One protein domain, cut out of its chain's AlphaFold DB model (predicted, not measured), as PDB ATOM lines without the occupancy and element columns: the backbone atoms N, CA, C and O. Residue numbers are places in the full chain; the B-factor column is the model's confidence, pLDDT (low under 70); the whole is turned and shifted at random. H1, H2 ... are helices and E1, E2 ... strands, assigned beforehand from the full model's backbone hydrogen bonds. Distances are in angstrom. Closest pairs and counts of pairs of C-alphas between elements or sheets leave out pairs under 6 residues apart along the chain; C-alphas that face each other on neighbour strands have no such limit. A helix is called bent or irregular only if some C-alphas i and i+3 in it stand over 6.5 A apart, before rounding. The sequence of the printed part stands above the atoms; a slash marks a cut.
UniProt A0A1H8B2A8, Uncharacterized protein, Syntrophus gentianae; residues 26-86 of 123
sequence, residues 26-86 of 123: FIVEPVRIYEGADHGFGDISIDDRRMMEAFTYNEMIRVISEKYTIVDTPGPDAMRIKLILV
ATOM      1  N   PHE A  26     -40.149 -25.884  87.481       85.94
ATOM      2  CA  PHE A  26     -40.608 -26.680  88.612       85.94
ATOM      3  C   PHE A  26     -41.790 -27.561  88.232       85.94
ATOM      4  O   PHE A  26     -42.709 -27.122  87.552       85.94
ATOM      5  N   ILE A  27     -41.765 -28.803  88.703       87.19
ATOM      6  CA  ILE A  27     -42.899 -29.722  88.692       87.19
ATOM      7  C   ILE A  27     -43.437 -29.743  90.113       87.19
ATOM      8  O   ILE A  27     -42.741 -30.178  91.034       87.19
ATOM      9  N   VAL A  28     -44.662 -29.272  90.295       88.38
ATOM     10  CA  VAL A  28     -45.332 -29.279  91.594       88.38
ATOM     11  C   VAL A  28     -46.197 -30.524  91.663       88.38
ATOM     12  O   VAL A  28     -47.161 -30.650  90.914       88.38
ATOM     13  N   GLU A  29     -45.853 -31.468  92.537       86.19
ATOM     14  CA  GLU A  29     -46.760 -32.581  92.805       86.19
ATOM     15  C   GLU A  29     -47.936 -32.109  93.671       86.19
ATOM     16  O   GLU A  29     -47.762 -31.203  94.494       86.19
ATOM     17  N   PRO A  30     -49.119 -32.738  93.531       87.81
ATOM     18  CA  PRO A  30     -50.225 -32.507  94.446       87.81
ATOM     19  C   PRO A  30     -49.757 -32.632  95.893       87.81
ATOM     20  O   PRO A  30     -49.020 -33.563  96.248       87.81
ATOM     21  N   VAL A  31     -50.184 -31.677  96.715       84.00
ATOM     22  CA  VAL A  31     -49.968 -31.727  98.159       84.00
ATOM     23  C   VAL A  31     -50.645 -32.988  98.690       84.00
ATOM     24  O   VAL A  31     -51.642 -33.436  98.137       84.00
ATOM     25  N   ARG A  32     -50.090 -33.614  99.726       83.44
ATOM     26  CA  ARG A  32     -50.724 -34.774 100.364       83.44
ATOM     27  C   ARG A  32     -50.926 -34.532 101.840       83.44
ATOM     28  O   ARG A  32     -50.109 -33.876 102.472       83.44
ATOM     29  N   ILE A  33     -51.967 -35.128 102.392       81.56
ATOM     30  CA  ILE A  33     -52.157 -35.228 103.835       81.56
ATOM     31  C   ILE A  33     -51.396 -36.454 104.340       81.56
ATOM     32  O   ILE A  33     -51.440 -37.517 103.723       81.56
ATOM     33  N   TYR A  34     -50.665 -36.313 105.443       78.75
ATOM     34  CA  TYR A  34     -50.092 -37.459 106.138       78.75
ATOM     35  C   TYR A  34     -51.210 -38.239 106.841       78.75
ATOM     36  O   TYR A  34     -51.933 -37.692 107.668       78.75
ATOM     37  N   GLU A  35     -51.352 -39.516 106.492       76.75
ATOM     38  CA  GLU A  35     -52.437 -40.393 106.965       76.75
ATOM     39  C   GLU A  35     -52.000 -41.341 108.096       76.75
ATOM     40  O   GLU A  35     -52.728 -42.270 108.441       76.75
ATOM     41  N   GLY A  36     -50.806 -41.146 108.669       73.50
ATOM     42  CA  GLY A  36     -50.336 -41.957 109.794       73.50
ATOM     43  C   GLY A  36     -51.261 -41.853 111.009       73.50
ATOM     44  O   GLY A  36     -51.969 -40.867 111.186       73.50
ATOM     45  N   ALA A  37     -51.258 -42.859 111.886       67.12
ATOM     46  CA  ALA A  37     -52.059 -42.816 113.118       67.12
ATOM     47  C   ALA A  37     -51.691 -41.618 114.021       67.12
ATOM     48  O   ALA A  37     -52.497 -41.153 114.819       67.12
ATOM     49  N   ASP A  38     -50.477 -41.103 113.853       69.19
ATOM     50  CA  ASP A  38     -49.893 -39.931 114.491       69.19
ATOM     51  C   ASP A  38     -50.053 -38.649 113.652       69.19
ATOM     52  O   ASP A  38     -49.255 -37.721 113.767       69.19
ATOM     53  N   HIS A  39     -51.079 -38.571 112.798       69.88
ATOM     54  CA  HIS A  39     -51.251 -37.463 111.856       69.88
ATOM     55  C   HIS A  39     -51.452 -36.079 112.497       69.88
ATOM     56  O   HIS A  39     -51.360 -35.081 111.788       69.88
ATOM     57  N   GLY A  40     -51.780 -36.007 113.793       70.50
ATOM     58  CA  GLY A  40     -51.831 -34.763 114.578       70.50
ATOM     59  C   GLY A  40     -52.843 -33.710 114.100       70.50
ATOM     60  O   GLY A  40     -52.723 -32.534 114.417       70.50
ATOM     61  N   PHE A  41     -53.861 -34.113 113.334       71.69
ATOM     62  CA  PHE A  41     -54.906 -33.209 112.816       71.69
ATOM     63  C   PHE A  41     -56.077 -33.033 113.796       71.69
ATOM     64  O   PHE A  41     -57.046 -32.361 113.453       71.69
ATOM     65  N   GLY A  42     -56.018 -33.658 114.978       76.94
ATOM     66  CA  GLY A  42     -57.108 -33.653 115.956       76.94
ATOM     67  C   GLY A  42     -58.461 -33.964 115.309       76.94
ATOM     68  O   GLY A  42     -58.584 -34.902 114.515       76.94
ATOM     69  N   ASP A  43     -59.441 -33.109 115.596       79.00
ATOM     70  CA  ASP A  43     -60.825 -33.212 115.123       79.00
ATOM     71  C   ASP A  43     -61.082 -32.568 113.746       79.00
ATOM     72  O   ASP A  43     -62.233 -32.479 113.312       79.00
ATOM     73  N   ILE A  44     -60.046 -32.115 113.025       79.50
ATOM     74  CA  ILE A  44     -60.223 -31.527 111.687       79.50
ATOM     75  C   ILE A  44     -60.818 -32.585 110.756       79.50
ATOM     76  O   ILE A  44     -60.257 -33.679 110.604       79.50
ATOM     77  N   SER A  45     -61.928 -32.243 110.100       82.38
ATOM     78  CA  SER A  45     -62.638 -33.155 109.210       82.38
ATOM     79  C   SER A  45     -61.807 -33.513 107.972       82.38
ATOM     80  O   SER A  45     -60.903 -32.787 107.561       82.38
ATOM     81  N   ILE A  46     -62.114 -34.647 107.339       82.50
ATOM     82  CA  ILE A  46     -61.443 -35.058 106.095       82.50
ATOM     83  C   ILE A  46     -61.691 -34.034 104.973       82.50
ATOM     84  O   ILE A  46     -60.786 -33.773 104.182       82.50
ATOM     85  N   ASP A  47     -62.883 -33.436 104.919       83.50
ATOM     86  CA  ASP A  47     -63.226 -32.397 103.942       83.50
ATOM     87  C   ASP A  47     -62.373 -31.138 104.136       83.50
ATOM     88  O   ASP A  47     -61.794 -30.630 103.174       83.50
ATOM     89  N   ASP A  48     -62.187 -30.700 105.382       81.56
ATOM     90  CA  ASP A  48     -61.323 -29.557 105.688       81.56
ATOM     91  C   ASP A  48     -59.858 -29.853 105.354       81.56
ATOM     92  O   ASP A  48     -59.170 -29.015 104.770       81.56
ATOM     93  N   ARG A  49     -59.374 -31.071 105.633       81.19
ATOM     94  CA  ARG A  49     -58.015 -31.488 105.239       81.19
ATOM     95  C   ARG A  49     -57.840 -31.456 103.716       81.19
ATOM     96  O   ARG A  49     -56.813 -30.985 103.233       81.19
ATOM     97  N   ARG A  50     -58.845 -31.886 102.946       86.06
ATOM     98  CA  ARG A  50     -58.831 -31.783 101.472       86.06
ATOM     99  C   ARG A  50     -58.848 -30.335 100.997       86.06
ATOM    100  O   ARG A  50     -58.165 -30.001 100.030       86.06
ATOM    101  N   MET A  51     -59.588 -29.466 101.682       85.12
ATOM    102  CA  MET A  51     -59.568 -28.036 101.390       85.12
ATOM    103  C   MET A  51     -58.174 -27.443 101.635       85.12
ATOM    104  O   MET A  51     -57.685 -26.686 100.798       85.12
ATOM    105  N   MET A  52     -57.499 -27.829 102.722       83.81
ATOM    106  CA  MET A  52     -56.124 -27.407 103.020       83.81
ATOM    107  C   MET A  52     -55.121 -27.897 101.974       83.81
ATOM    108  O   MET A  52     -54.249 -27.132 101.560       83.81
ATOM    109  N   GLU A  53     -55.253 -29.147 101.524       85.38
ATOM    110  CA  GLU A  53     -54.455 -29.716 100.434       85.38
ATOM    111  C   GLU A  53     -54.585 -28.871  99.159       85.38
ATOM    112  O   GLU A  53     -53.585 -28.371  98.635       85.38
ATOM    113  N   ALA A  54     -55.822 -28.652  98.702       87.44
ATOM    114  CA  ALA A  54     -56.112 -27.907  97.481       87.44
ATOM    115  C   ALA A  54     -55.676 -26.438  97.581       87.44
ATOM    116  O   ALA A  54     -55.064 -25.903  96.654       87.44
ATOM    117  N   PHE A  55     -55.959 -25.789  98.712       89.44
ATOM    118  CA  PHE A  55     -55.560 -24.407  98.959       89.44
ATOM    119  C   PHE A  55     -54.037 -24.256  98.914       89.44
ATOM    120  O   PHE A  55     -53.519 -23.392  98.208       89.44
ATOM    121  N   THR A  56     -53.316 -25.140  99.607       84.38
ATOM    122  CA  THR A  56     -51.852 -25.092  99.682       84.38
ATOM    123  C   THR A  56     -51.218 -25.368  98.323       84.38
ATOM    124  O   THR A  56     -50.268 -24.685  97.942       84.38
ATOM    125  N   TYR A  57     -51.748 -26.334  97.570       87.12
ATOM    126  CA  TYR A  57     -51.294 -26.614  96.210       87.12
ATOM    127  C   TYR A  57     -51.438 -25.383  95.303       87.12
ATOM    128  O   TYR A  57     -50.476 -24.977  94.648       87.12
ATOM    129  N   ASN A  58     -52.611 -24.745  95.317       91.44
ATOM    130  CA  ASN A  58     -52.887 -23.565  94.497       91.44
ATOM    131  C   ASN A  58     -51.999 -22.376  94.876       91.44
ATOM    132  O   ASN A  58     -51.461 -21.701  93.998       91.44
ATOM    133  N   GLU A  59     -51.815 -22.133  96.173       89.75
ATOM    134  CA  GLU A  59     -50.985 -21.033  96.658       89.75
ATOM    135  C   GLU A  59     -49.506 -21.243  96.320       89.75
ATOM    136  O   GLU A  59     -48.802 -20.316  95.920       89.75
ATOM    137  N   MET A  60     -49.042 -22.487  96.401       85.00
ATOM    138  CA  MET A  60     -47.678 -22.851  96.045       85.00
ATOM    139  C   MET A  60     -47.416 -22.656  94.547       85.00
ATOM    140  O   MET A  60     -46.419 -22.027  94.180       85.00
ATOM    141  N   ILE A  61     -48.341 -23.092  93.683       89.81
ATOM    142  CA  ILE A  61     -48.274 -22.793  92.245       89.81
ATOM    143  C   ILE A  61     -48.241 -21.285  92.019       89.81
ATOM    144  O   ILE A  61     -47.382 -20.813  91.274       89.81
ATOM    145  N   ARG A  62     -49.132 -20.534  92.678       90.31
ATOM    146  CA  ARG A  62     -49.216 -19.076  92.545       90.31
ATOM    147  C   ARG A  62     -47.860 -18.433  92.820       90.31
ATOM    148  O   ARG A  62     -47.335 -17.780  91.925       90.31
ATOM    149  N   VAL A  63     -47.263 -18.689  93.984       88.25
ATOM    150  CA  VAL A  63     -45.990 -18.077  94.412       88.25
ATOM    151  C   VAL A  63     -44.807 -18.505  93.538       88.25
ATOM    152  O   VAL A  63     -43.977 -17.678  93.162       88.25
ATOM    153  N   ILE A  64     -44.699 -19.788  93.180       86.69
ATOM    154  CA  ILE A  64     -43.578 -20.253  92.346       86.69
ATOM    155  C   ILE A  64     -43.698 -19.699  90.923       86.69
ATOM    156  O   ILE A  64     -42.688 -19.297  90.336       86.69
ATOM    157  N   SER A  65     -44.920 -19.614  90.393       87.69
ATOM    158  CA  SER A  65     -45.174 -19.095  89.047       87.69
ATOM    159  C   SER A  65     -44.809 -17.615  88.874       87.69
ATOM    160  O   SER A  65     -44.576 -17.182  87.748       87.69
ATOM    161  N   GLU A  66     -44.673 -16.848  89.965       89.19
ATOM    162  CA  GLU A  66     -44.245 -15.441  89.906       89.19
ATOM    163  C   GLU A  66     -42.813 -15.276  89.378       89.19
ATOM    164  O   GLU A  66     -42.464 -14.224  88.842       89.19
ATOM    165  N   LYS A  67     -41.958 -16.292  89.555       84.06
ATOM    166  CA  LYS A  67     -40.526 -16.217  89.213       84.06
ATOM    167  C   LYS A  67     -40.028 -17.374  88.356       84.06
ATOM    168  O   LYS A  67     -38.961 -17.251  87.755       84.06
ATOM    169  N   TYR A  68     -40.764 -18.479  88.299       86.31
ATOM    170  CA  TYR A  68     -40.320 -19.708  87.653       86.31
ATOM    171  C   TYR A  68     -41.420 -20.329  86.797       86.31
ATOM    172  O   TYR A  68     -42.608 -20.108  87.008       86.31
ATOM    173  N   THR A  69     -41.026 -21.146  85.822       88.00
ATOM    174  CA  THR A  69     -41.984 -21.848  84.963       88.00
ATOM    175  C   THR A  69     -42.459 -23.133  85.637       88.00
ATOM    176  O   THR A  69     -41.643 -23.983  85.985       88.00
ATOM    177  N   ILE A  70     -43.773 -23.317  85.772       89.62
ATOM    178  CA  ILE A  70     -44.342 -24.609  86.173       89.62
ATOM    179  C   ILE A  70     -44.467 -25.506  84.938       89.62
ATOM    180  O   ILE A  70     -44.936 -25.059  83.893       89.62
ATOM    181  N   VAL A  71     -44.012 -26.752  85.042       90.06
ATOM    182  CA  VAL A  71     -44.102 -27.761  83.978       90.06
ATOM    183  C   VAL A  71     -44.646 -29.069  84.536       90.06
ATOM    184  O   VAL A  71     -44.373 -29.417  85.681       90.06
ATOM    185  N   ASP A  72     -45.356 -29.832  83.707       86.25
ATOM    186  CA  ASP A  72     -45.919 -31.133  84.104       86.25
ATOM    187  C   ASP A  72     -45.029 -32.321  83.705       86.25
ATOM    188  O   ASP A  72     -45.248 -33.458  84.123       86.25
ATOM    189  N   THR A  73     -43.999 -32.076  82.887       82.50
ATOM    190  CA  THR A  73     -43.126 -33.120  82.335       82.50
ATOM    191  C   THR A  73     -41.680 -32.979  82.825       82.50
ATOM    192  O   THR A  73     -41.129 -31.874  82.820       82.50
ATOM    193  N   PRO A  74     -41.030 -34.083  83.247       82.56
ATOM    194  CA  PRO A  74     -39.599 -34.093  83.543       82.56
ATOM    195  C   PRO A  74     -38.764 -33.668  82.334       82.56
ATOM    196  O   PRO A  74     -39.001 -34.123  81.216       82.56
ATOM    197  N   GLY A  75     -37.752 -32.835  82.564       77.12
ATOM    198  CA  GLY A  75     -36.867 -32.363  81.509       77.12
ATOM    199  C   GLY A  75     -35.611 -31.675  82.042       77.12
ATOM    200  O   GLY A  75     -35.420 -31.585  83.258       77.12
ATOM    201  N   PRO A  76     -34.746 -31.182  81.139       73.88
ATOM    202  CA  PRO A  76     -33.583 -30.391  81.518       73.88
ATOM    203  C   PRO A  76     -34.014 -29.194  82.369       73.88
ATOM    204  O   PRO A  76     -34.979 -28.501  82.033       73.88
ATOM    205  N   ASP A  77     -33.310 -28.994  83.483       73.12
ATOM    206  CA  ASP A  77     -33.506 -27.876  84.414       73.12
ATOM    207  C   ASP A  77     -34.871 -27.849  85.132       73.12
ATOM    208  O   ASP A  77     -35.233 -26.828  85.721       73.12
ATOM    209  N   ALA A  78     -35.610 -28.971  85.114       80.19
ATOM    210  CA  ALA A  78     -36.848 -29.160  85.869       80.19
ATOM    211  C   ALA A  78     -36.589 -29.818  87.235       80.19
ATOM    212  O   ALA A  78     -36.031 -30.915  87.311       80.19
ATOM    213  N   MET A  79     -37.032 -29.169  88.313       82.56
ATOM    214  CA  MET A  79     -36.984 -29.697  89.681       82.56
ATOM    215  C   MET A  79     -38.381 -30.097  90.158       82.56
ATOM    216  O   MET A  79     -39.338 -29.358  89.957       82.56
ATOM    217  N   ARG A  80     -38.513 -31.249  90.822       82.44
ATOM    218  CA  ARG A  80     -39.788 -31.708  91.384       82.44
ATOM    219  C   ARG A  80     -39.906 -31.339  92.860       82.44
ATOM    220  O   ARG A  80     -38.982 -31.602  93.626       82.44
ATOM    221  N   ILE A  81     -41.051 -30.785  93.248       83.31
ATOM    222  CA  ILE A  81     -41.381 -30.458  94.634       83.31
ATOM    223  C   ILE A  81     -42.547 -31.336  95.082       83.31
ATOM    224  O   ILE A  81     -43.564 -31.422  94.396       83.31
ATOM    225  N   LYS A  82     -42.390 -31.958  96.251       84.56
ATOM    226  CA  LYS A  82     -43.415 -32.760  96.915       84.56
ATOM    227  C   LYS A  82     -43.613 -32.233  98.329       84.56
ATOM    228  O   LYS A  82     -42.649 -32.141  99.084       84.56
ATOM    229  N   LEU A  83     -44.856 -31.912  98.672       80.00
ATOM    230  CA  LEU A  83     -45.228 -31.404  99.988       80.00
ATOM    231  C   LEU A  83     -46.219 -32.359 100.651       80.00
ATOM    232  O   LEU A  83     -47.167 -32.826 100.018       80.00
ATOM    233  N   ILE A  84     -45.990 -32.639 101.929       81.00
ATOM    234  CA  ILE A  84     -46.875 -33.449 102.761       81.00
ATOM    235  C   ILE A  84     -47.252 -32.601 103.974       81.00
ATOM    236  O   ILE A  84     -46.369 -32.121 104.683       81.00
ATOM    237  N   LEU A  85     -48.548 -32.392 104.187       76.75
ATOM    238  CA  LEU A  85     -49.090 -31.699 105.346       76.75
ATOM    239  C   LEU A  85     -49.260 -32.687 106.495       76.75
ATOM    240  O   LEU A  85     -49.871 -33.745 106.337       76.75
ATOM    241  N   VAL A  86     -48.748 -32.301 107.656       79.81
ATOM    242  CA  VAL A  86     -48.927 -33.002 108.926       79.81
ATOM    243  C   VAL A  86     -49.686 -32.056 109.843       79.81
ATOM    244  O   VAL A  86     -49.386 -30.860 109.879       79.81
TER     245      VAL A  86
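What this domain is: This is residues 26 to 86 of the 123 residues of an uncharacterized protein of Syntrophus gentianae (UniProt A0A1H8B2A8). One long helix, H1, lies lengthwise in a rod-shaped domain beside a thin ribbon of two short parallel strands, E1 and E2, and the stretches that run on from them, with few contacts between H1 and the two strands; the loops of residues 34 to 45 and 66 to 77 make the two ends of the rod. The chain passes along the ribbon, loops round at residues 34 to 45, returns through H1, and loops again at residues 66 to 77 to come back beside E1 as E2; a short pairing of residues 32 to 33 with residues 84 to 85 lies farther along the ribbon. The printed part has 61 residues, with one named helix and two named strands in the order E1, H1, E2, and the sheet order is E1, E2, parallel. The class is mixed, helices and strands, with 27 residues in named elements, under half of the printed part. The whole is loose, with a radius of gyration of the C-alphas of 13.6 A, and its C-alphas span 42 by 20 by 14 A.

How they stand to each other: The strand E1, residues 26 to 28, is the parallel neighbour of E2, residues 78 to 81, with 30 degrees between their directions. C-alphas that face each other include those of Ile 27 and Arg 80, 4.6 A apart. N 27 and O 79 are within hydrogen-bond range at 2.8 A, and N 81 and O 27 at 2.9 A. Beyond the named strands, residues 32 to 33 pair in parallel with residues 84 to 85. The helix H1, residues 46 to 65, has its closest C-alphas to E1 at Val 28 and Ile 61, 7.2 A apart, and their centres are 14.0 A apart. Within 10 A, H1 has 9 pairs of C-alphas with E1 and 1 with E2, made by its residues 57 to 65. E1, H1 and E2 form a strand-helix-strand unit, two parallel neighbour strands with a helix between them along the chain, and its crossover is left-handed. In H1 every O i to N i+4 pair is within hydrogen-bond range.

Where its parts are: E1, residues 26 to 28, begins at C-alpha 26 (-40.608, -26.680, 88.612) and is 6.2 A long. H1, residues 46 to 65, measures 28.5 A from C-alpha 46 at (-61.443, -35.058, 106.095) to C-alpha 65, and is not bent. E2, residues 78 to 81, measures 10.0 A and ends at C-alpha 81 (-41.381, -30.458, 94.634).

The domain as a whole: The two C-alphas farthest apart, those of Asp 43 and Pro 76, are 43.4 A apart. The printed part has no cut. Both links are long: 17 residues from E1 to H1 and 12 from H1 to E2. The mean pLDDT of the printed part is 82.6, and residues 37 to 39 are under 70.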